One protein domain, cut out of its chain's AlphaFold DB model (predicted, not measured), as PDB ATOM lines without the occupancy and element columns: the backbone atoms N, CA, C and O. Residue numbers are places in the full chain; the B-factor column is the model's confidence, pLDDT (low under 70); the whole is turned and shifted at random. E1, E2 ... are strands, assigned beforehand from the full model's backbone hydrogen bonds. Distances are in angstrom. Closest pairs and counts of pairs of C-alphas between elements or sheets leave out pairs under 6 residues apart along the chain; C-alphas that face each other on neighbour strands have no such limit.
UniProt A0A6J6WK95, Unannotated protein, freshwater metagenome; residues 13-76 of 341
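AT A GLANCE: This is residues 13 to 76 of the 341 residues of the protein "Unannotated protein" of freshwater metagenome (UniProt A0A6J6WK95). There is little regular structure: one small twisted sheet of four short strands is a wall with long loops, residues 39 to 50 and 62 to 69 among them, over one face. The 64 printed residues have no named helix and four strands, order E1 E2 E3 E4, mixed; the class is all strand, with 14 residues in named elements. It is compact, radius of gyration of the C-alphas 11.1 A, spanning 33 by 30 by 17 A.

IN THESE COORDINATES: E1 is residues 18 to 20, from C-alpha 18 at (96.793, 149.108, 175.350). E2 is 34 to 37, 10.5 A long; E3 is 51 to 54, 10.3 A; E4 is 59 to 61, ending at (107.814, 143.315, 169.286).

HOW THE PARTS SIT: E1 and E2 are parallel, N 19 to O 34 3.1 A. E2 and E3 are parallel, N 35 to O 51 2.8 A. E3 and E4 form an antiparallel hairpin, N 52 to O 61 2.8 A. Residues 59 to 60 pair antiparallel with 73 to 74.

THE WHOLE: The C-alphas farthest apart, Thr 28 and Arg 76, are 34.9 A apart. The printed part has no cut. Links E1 to E2 and E2 to E3 are long. Residues 13 to 32 and 75 to 76 have pLDDT under 70.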
ATOM      1  N   SER A  13      88.697 146.597 184.337       29.25
ATOM      2  CA  SER A  13      89.060 147.496 185.444       29.25
ATOM      3  C   SER A  13      90.274 146.913 186.182       29.25
ATOM      4  O   SER A  13      90.180 145.807 186.695       29.25
ATOM      5  N   ALA A  14      91.463 147.516 186.264       30.75
ATOM      6  CA  ALA A  14      92.008 148.727 185.664       30.75
ATOM      7  C   ALA A  14      93.552 148.597 185.581       30.75
ATOM      8  O   ALA A  14      94.175 147.914 186.392       30.75
ATOM      9  N   SER A  15      94.162 149.335 184.642       32.66
ATOM     10  CA  SER A  15      95.570 149.799 184.669       32.66
ATOM     11  C   SER A  15      96.671 149.043 183.903       32.66
ATOM     12  O   SER A  15      97.850 149.250 184.185       32.66
ATOM     13  N   LYS A  16      96.367 148.295 182.836       47.44
ATOM     14  CA  LYS A  16      97.332 148.126 181.721       47.44
ATOM     15  C   LYS A  16      96.650 148.366 180.382       47.44
ATOM     16  O   LYS A  16      96.403 147.455 179.605       47.44
ATOM     17  N   SER A  17      96.309 149.628 180.142       51.56
ATOM     18  CA  SER A  17      95.760 150.089 178.868       51.56
ATOM     19  C   SER A  17      96.691 149.702 177.716       51.56
ATOM     20  O   SER A  17      97.884 150.012 177.771       51.56
ATOM     21  N   ILE A  18      96.142 149.091 176.661       57.38
ATOM     22  CA  ILE A  18      96.793 149.108 175.350       57.38
ATOM     23  C   ILE A  18      96.757 150.559 174.892       57.38
ATOM     24  O   ILE A  18      95.677 151.122 174.705       57.38
ATOM     25  N   LYS A  19      97.923 151.195 174.795       67.88
ATOM     26  CA  LYS A  19      97.997 152.608 174.416       67.88
ATOM     27  C   LYS A  19      98.363 152.739 172.940       67.88
ATOM     28  O   LYS A  19      99.257 152.030 172.473       67.88
ATOM     29  N   PRO A  20      97.729 153.665 172.203       64.31
ATOM     30  CA  PRO A  20      98.192 154.000 170.870       64.31
ATOM     31  C   PRO A  20      99.615 154.556 170.956       64.31
ATOM     32  O   PRO A  20      99.933 155.379 171.817       64.31
ATOM     33  N   ALA A  21     100.470 154.117 170.040       59.81
ATOM     34  CA  ALA A  21     101.884 154.483 169.992       59.81
ATOM     35  C   ALA A  21     102.162 155.994 169.860       59.81
ATOM     36  O   ALA A  21     103.265 156.445 170.162       59.81
ATOM     37  N   SER A  22     101.175 156.776 169.412       56.16
ATOM     38  CA  SER A  22     101.248 158.235 169.279       56.16
ATOM     39  C   SER A  22     101.151 158.986 170.610       56.16
ATOM     40  O   SER A  22     101.479 160.171 170.661       56.16
ATOM     41  N   ALA A  23     100.731 158.328 171.693       54.06
ATOM     42  CA  ALA A  23     100.662 158.932 173.016       54.06
ATOM     43  C   ALA A  23     102.062 158.937 173.653       54.06
ATOM     44  O   ALA A  23     102.427 158.021 174.392       54.06
ATOM     45  N   GLY A  24     102.869 159.952 173.325       52.94
ATOM     46  CA  GLY A  24     104.207 160.145 173.886       52.94
ATOM     47  C   GLY A  24     104.202 160.027 175.413       52.94
ATOM     48  O   GLY A  24     103.554 160.810 176.102       52.94
ATOM     49  N   ARG A  25     104.916 159.028 175.944       56.44
ATOM     50  CA  ARG A  25     105.121 158.846 177.386       56.44
ATOM     51  C   ARG A  25     106.518 159.314 177.766       56.44
ATOM     52  O   ARG A  25     107.509 158.772 177.285       56.44
ATOM     53  N   THR A  26     106.584 160.278 178.675       50.09
ATOM     54  CA  THR A  26     107.788 160.618 179.434       50.09
ATOM     55  C   THR A  26     107.961 159.642 180.606       50.09
ATOM     56  O   THR A  26     106.997 159.133 181.182       50.09
ATOM     57  N   ALA A  27     109.216 159.290 180.885       51.69
ATOM     58  CA  ALA A  27     109.630 158.126 181.665       51.69
ATOM     59  C   ALA A  27     109.504 158.313 183.190       51.69
ATOM     60  O   ALA A  27     110.515 158.452 183.871       51.69
ATOM     61  N   THR A  28     108.290 158.306 183.747       46.03
ATOM     62  CA  THR A  28     108.114 158.506 185.204       46.03
ATOM     63  C   THR A  28     107.309 157.436 185.950       46.03
ATOM     64  O   THR A  28     106.861 157.686 187.064       46.03
ATOM     65  N   THR A  29     107.167 156.207 185.433       44.81
ATOM     66  CA  THR A  29     106.806 155.040 186.286       44.81
ATOM     67  C   THR A  29     107.042 153.692 185.576       44.81
ATOM     68  O   THR A  29     106.639 153.553 184.414       44.81
ATOM     69  N   PRO A  30     107.663 152.685 186.234       51.81
ATOM     70  CA  PRO A  30     107.994 151.392 185.638       51.81
ATOM     71  C   PRO A  30     106.779 150.458 185.680       51.81
ATOM     72  O   PRO A  30     106.659 149.585 186.532       51.81
ATOM     73  N   SER A  31     105.870 150.642 184.731       55.97
ATOM     74  CA  SER A  31     104.834 149.656 184.431       55.97
ATOM     75  C   SER A  31     105.024 149.209 182.992       55.97
ATOM     76  O   SER A  31     104.855 150.027 182.086       55.97
ATOM     77  N   ASN A  32     105.367 147.933 182.781       65.81
ATOM     78  CA  ASN A  32     105.436 147.337 181.442       65.81
ATOM     79  C   ASN A  32     104.074 147.503 180.768       65.81
ATOM     80  O   ASN A  32     103.077 146.974 181.284       65.81
ATOM     81  N   THR A  33     104.024 148.220 179.648       75.19
ATOM     82  CA  THR A  33     102.792 148.442 178.885       75.19
ATOM     83  C   THR A  33     102.823 147.759 177.529       75.19
ATOM     84  O   THR A  33     103.878 147.377 177.027       75.19
ATOM     85  N   ILE A  34     101.635 147.587 176.951       83.88
ATOM     86  CA  ILE A  34     101.461 147.121 175.580       83.88
ATOM     87  C   ILE A  34     101.054 148.333 174.740       83.88
ATOM     88  O   ILE A  34     100.086 149.026 175.051       83.88
ATOM     89  N   LEU A  35     101.815 148.602 173.689       84.88
ATOM     90  CA  LEU A  35     101.554 149.640 172.700       84.88
ATOM     91  C   LEU A  35     101.018 149.004 171.415       84.88
ATOM     92  O   LEU A  35     101.286 147.834 171.140       84.88
ATOM     93  N   SER A  36     100.290 149.764 170.601       83.31
ATOM     94  CA  SER A  36      99.853 149.293 169.283       83.31
ATOM     95  C   SER A  36      99.950 150.367 168.200       83.31
ATOM     96  O   SER A  36      99.862 151.571 168.472       83.31
ATOM     97  N   GLY A  37     100.132 149.916 166.958       81.44
ATOM     98  CA  GLY A  37     100.143 150.758 165.767       81.44
ATOM     99  C   GLY A  37     100.029 149.948 164.474       81.44
ATOM    100  O   GLY A  37      99.827 148.739 164.501       81.44
ATOM    101  N   LEU A  38     100.126 150.638 163.337       84.88
ATOM    102  CA  LEU A  38      99.888 150.082 161.993       84.88
ATOM    103  C   LEU A  38     101.181 149.816 161.198       84.88
ATOM    104  O   LEU A  38     101.136 149.647 159.977       84.88
ATOM    105  N   SER A  39     102.329 149.891 161.869       86.88
ATOM    106  CA  SER A  39     103.659 149.660 161.306       86.88
ATOM    107  C   SER A  39     104.629 149.204 162.392       86.88
ATOM    108  O   SER A  39     104.344 149.373 163.583       86.88
ATOM    109  N   GLU A  40     105.812 148.747 161.978       87.94
ATOM    110  CA  GLU A  40     106.949 148.472 162.859       87.94
ATOM    111  C   GLU A  40     107.222 149.659 163.812       87.94
ATOM    112  O   GLU A  40     107.156 150.825 163.386       87.94
ATOM    113  N   PRO A  41     107.489 149.405 165.110       86.56
ATOM    114  CA  PRO A  41     107.694 150.472 166.072       86.56
ATOM    115  C   PRO A  41     109.008 151.215 165.832       86.56
ATOM    116  O   PRO A  41     110.091 150.635 165.783       86.56
ATOM    117  N   LYS A  42     108.931 152.548 165.788       87.56
ATOM    118  CA  LYS A  42     110.129 153.399 165.779       87.56
ATOM    119  C   LYS A  42     110.866 153.285 167.117       87.56
ATOM    120  O   LYS A  42     110.247 153.141 168.173       87.56
ATOM    121  N   SER A  43     112.190 153.450 167.104       82.56
ATOM    122  CA  SER A  43     113.016 153.469 168.325       82.56
ATOM    123  C   SER A  43     112.601 154.557 169.324       82.56
ATOM    124  O   SER A  43     112.839 154.414 170.521       82.56
ATOM    125  N   THR A  44     111.920 155.610 168.869       84.75
ATOM    126  CA  THR A  44     111.370 156.690 169.704       84.75
ATOM    127  C   THR A  44     110.046 156.339 170.396       84.75
ATOM    128  O   THR A  44     109.622 157.064 171.289       84.75
ATOM    129  N   VAL A  45     109.391 155.237 170.018       82.75
ATOM    130  CA  VAL A  45     108.111 154.788 170.591       82.75
ATOM    131  C   VAL A  45     108.362 153.856 171.774       82.75
ATOM    132  O   VAL A  45     109.132 152.903 171.647       82.75
ATOM    133  N   GLY A  46     107.693 154.106 172.904       81.94
ATOM    134  CA  GLY A  46     107.762 153.285 174.120       81.94
ATOM    135  C   GLY A  46     109.063 153.419 174.915       81.94
ATOM    136  O   GLY A  46     110.060 153.974 174.441       81.94
ATOM    137  N   ILE A  47     109.059 152.884 176.131       84.25
ATOM    138  CA  ILE A  47     110.223 152.826 177.025       84.25
ATOM    139  C   ILE A  47     110.705 151.379 177.192       84.25
ATOM    140  O   ILE A  47     110.046 150.439 176.751       84.25
ATOM    141  N   ASN A  48     111.885 151.186 177.787       85.25
ATOM    142  CA  ASN A  48     112.385 149.837 178.058       85.25
ATOM    143  C   ASN A  48     111.385 149.058 178.932       85.25
ATOM    144  O   ASN A  48     110.851 149.609 179.894       85.25
ATOM    145  N   GLY A  49     111.145 147.792 178.591       79.31
ATOM    146  CA  GLY A  49     110.142 146.928 179.225       79.31
ATOM    147  C   GLY A  49     108.774 146.912 178.531       79.31
ATOM    148  O   GLY A  49     107.965 146.031 178.829       79.31
ATOM    149  N   ASP A  50     108.513 147.824 177.589       82.00
ATOM    150  CA  ASP A  50     107.266 147.822 176.818       82.00
ATOM    151  C   ASP A  50     107.250 146.736 175.734       82.00
ATOM    152  O   ASP A  50     108.286 146.341 175.191       82.00
ATOM    153  N   PHE A  51     106.039 146.303 175.388       88.00
ATOM    154  CA  PHE A  51     105.732 145.483 174.218       88.00
ATOM    155  C   PHE A  51     104.959 146.322 173.197       88.00
ATOM    156  O   PHE A  51     104.266 147.270 173.566       88.00
ATOM    157  N   TYR A  52     105.054 145.979 171.917       83.88
ATOM    158  CA  TYR A  52     104.372 146.675 170.831       83.88
ATOM    159  C   TYR A  52     103.746 145.687 169.846       83.88
ATOM    160  O   TYR A  52     104.371 144.694 169.480       83.88
ATOM    161  N   ILE A  53     102.531 145.976 169.382       86.75
ATOM    162  CA  ILE A  53     101.802 145.180 168.389       86.75
ATOM    163  C   ILE A  53     101.616 146.006 167.109       86.75
ATOM    164  O   ILE A  53     100.911 147.018 167.117       86.75
ATOM    165  N   ASP A  54     102.207 145.546 166.004       82.44
ATOM    166  CA  ASP A  54     101.840 145.988 164.658       82.44
ATOM    167  C   ASP A  54     100.601 145.202 164.218       82.44
ATOM    168  O   ASP A  54     100.677 144.028 163.843       82.44
ATOM    169  N   THR A  55      99.438 145.843 164.282       79.12
ATOM    170  CA  THR A  55      98.156 145.208 163.955       79.12
ATOM    171  C   THR A  55      97.943 145.045 162.454       79.12
ATOM    172  O   THR A  55      97.102 144.245 162.045       79.12
ATOM    173  N   LYS A  56      98.709 145.757 161.618       81.31
ATOM    174  CA  LYS A  56      98.652 145.620 160.161       81.31
ATOM    175  C   LYS A  56      99.482 144.426 159.698       81.31
ATOM    176  O   LYS A  56      99.012 143.628 158.885       81.31
ATOM    177  N   ALA A  57     100.699 144.293 160.219       72.25
ATOM    178  CA  ALA A  57     101.566 143.153 159.925       72.25
ATOM    179  C   ALA A  57     101.184 141.891 160.720       72.25
ATOM    180  O   ALA A  57     101.562 140.792 160.322       72.25
ATOM    181  N   LEU A  58     100.389 142.042 161.788       78.88
ATOM    182  CA  LEU A  58     100.132 141.007 162.793       78.88
ATOM    183  C   LEU A  58     101.448 140.518 163.405       78.88
ATOM    184  O   LEU A  58     101.715 139.321 163.438       78.88
ATOM    185  N   THR A  59     102.270 141.455 163.871       78.31
ATOM    186  CA  THR A  59     103.610 141.185 164.407       78.31
ATOM    187  C   THR A  59     103.743 141.790 165.799       78.31
ATOM    188  O   THR A  59     103.338 142.931 166.021       78.31
ATOM    189  N   ILE A  60     104.327 141.048 166.743       86.25
ATOM    190  CA  ILE A  60     104.624 141.535 168.097       86.25
ATOM    191  C   ILE A  60     106.122 141.795 168.276       86.25
ATOM    192  O   ILE A  60     106.955 141.013 167.828       86.25
ATOM    193  N   TYR A  61     106.457 142.885 168.962       84.38
ATOM    194  CA  TYR A  61     107.814 143.315 169.286       84.38
ATOM    195  C   TYR A  61     107.938 143.480 170.804       84.38
ATOM    196  O   TYR A  61     107.068 144.080 171.436       84.38
ATOM    197  N   GLY A  62     109.025 142.998 171.402       87.81
ATOM    198  CA  GLY A  62     109.364 143.291 172.796       87.81
ATOM    199  C   GLY A  62     109.945 142.113 173.590       87.81
ATOM    200  O   GLY A  62     110.019 141.001 173.069       87.81
ATOM    201  N   PRO A  63     110.353 142.358 174.850       88.19
ATOM    202  CA  PRO A  63     110.342 143.671 175.500       88.19
ATOM    203  C   PRO A  63     111.391 144.617 174.894       88.19
ATOM    204  O   PRO A  63     112.467 144.181 174.479       88.19
ATOM    205  N   LYS A  64     111.094 145.919 174.829       82.31
ATOM    206  CA  LYS A  64     112.079 146.928 174.410       82.31
ATOM    207  C   LYS A  64     113.238 146.960 175.406       82.31
ATOM    208  O   LYS A  64     113.006 147.029 176.614       82.31
ATOM    209  N   ALA A  65     114.475 146.958 174.922       83.69
ATOM    210  CA  ALA A  65     115.661 146.997 175.771       83.69
ATOM    211  C   ALA A  65     116.704 147.952 175.192       83.69
ATOM    212  O   ALA A  65     116.930 147.989 173.982       83.69
ATOM    213  N   SER A  66     117.333 148.751 176.055       85.06
ATOM    214  CA  SER A  66     118.375 149.713 175.667       85.06
ATOM    215  C   SER A  66     117.968 150.631 174.502       85.06
ATOM    216  O   SER A  66     118.763 150.916 173.608       85.06
ATOM    217  N   GLY A  67     116.702 151.069 174.479       79.50
ATOM    218  CA  GLY A  67     116.166 151.952 173.438       79.50
ATOM    219  C   GLY A  67     115.883 151.271 172.093       79.50
ATOM    220  O   GLY A  67     115.439 151.944 171.162       79.50
ATOM    221  N   ARG A  68     116.093 149.954 171.977       83.25
ATOM    222  CA  ARG A  68     115.901 149.185 170.742       83.25
ATOM    223  C   ARG A  68     114.771 148.172 170.885       83.25
ATOM    224  O   ARG A  68     114.606 147.540 171.929       83.25
ATOM    225  N   TRP A  69     114.006 148.026 169.811       83.75
ATOM    226  CA  TRP A  69     113.020 146.962 169.675       83.75
ATOM    227  C   TRP A  69     113.709 145.698 169.140       83.75
ATOM    228  O   TRP A  69     114.521 145.812 168.218       83.75
ATOM    229  N   PRO A  70     113.440 144.514 169.719       79.44
ATOM    230  CA  PRO A  70     113.912 143.252 169.159       79.44
ATOM    231  C   PRO A  70     113.175 142.931 167.851       79.44
ATOM    232  O   PRO A  70     112.175 143.569 167.524       79.44
ATOM    233  N   VAL A  71     113.661 141.928 167.114       85.62
ATOM    234  CA  VAL A  71     113.018 141.455 165.878       85.62
ATOM    235  C   VAL A  71     111.574 141.036 166.165       85.62
ATOM    236  O   VAL A  71     111.302 140.349 167.150       85.62
ATOM    237  N   GLY A  72     110.655 141.469 165.301       77.25
ATOM    238  CA  GLY A  72     109.236 141.169 165.432       77.25
ATOM    239  C   GLY A  72     108.907 139.702 165.157       77.25
ATOM    240  O   GLY A  72     109.475 139.079 164.260       77.25
ATOM    241  N   ILE A  73     107.953 139.157 165.908       78.56
ATOM    242  CA  ILE A  73     107.453 137.788 165.759       78.56
ATOM    243  C   ILE A  73     106.083 137.832 165.072       78.56
ATOM    244  O   ILE A  73     105.166 138.490 165.568       78.56
ATOM    245  N   SER A  74     105.940 137.137 163.937       76.88
ATOM    246  CA  SER A  74     104.669 137.025 163.202       76.88
ATOM    247  C   SER A  74     103.640 136.218 163.992       76.88
ATOM    248  O   SER A  74     103.930 135.132 164.485       76.88
ATOM    249  N   LEU A  75     102.409 136.723 164.036       69.31
ATOM    250  CA  LEU A  75     101.237 136.051 164.595       69.31
ATOM    251  C   LEU A  75     100.475 135.227 163.538       69.31
ATOM    252  O   LEU A  75      99.511 134.545 163.878       69.31
ATOM    253  N   ARG A  76     100.881 135.263 162.257       61.00
ATOM    254  CA  ARG A  76     100.378 134.329 161.232       61.00
ATOM    255  C   ARG A  76     101.212 133.052 161.222       61.00
ATOM    256  O   ARG A  76     102.435 133.123 161.104       61.00
TER     257      ARG A  76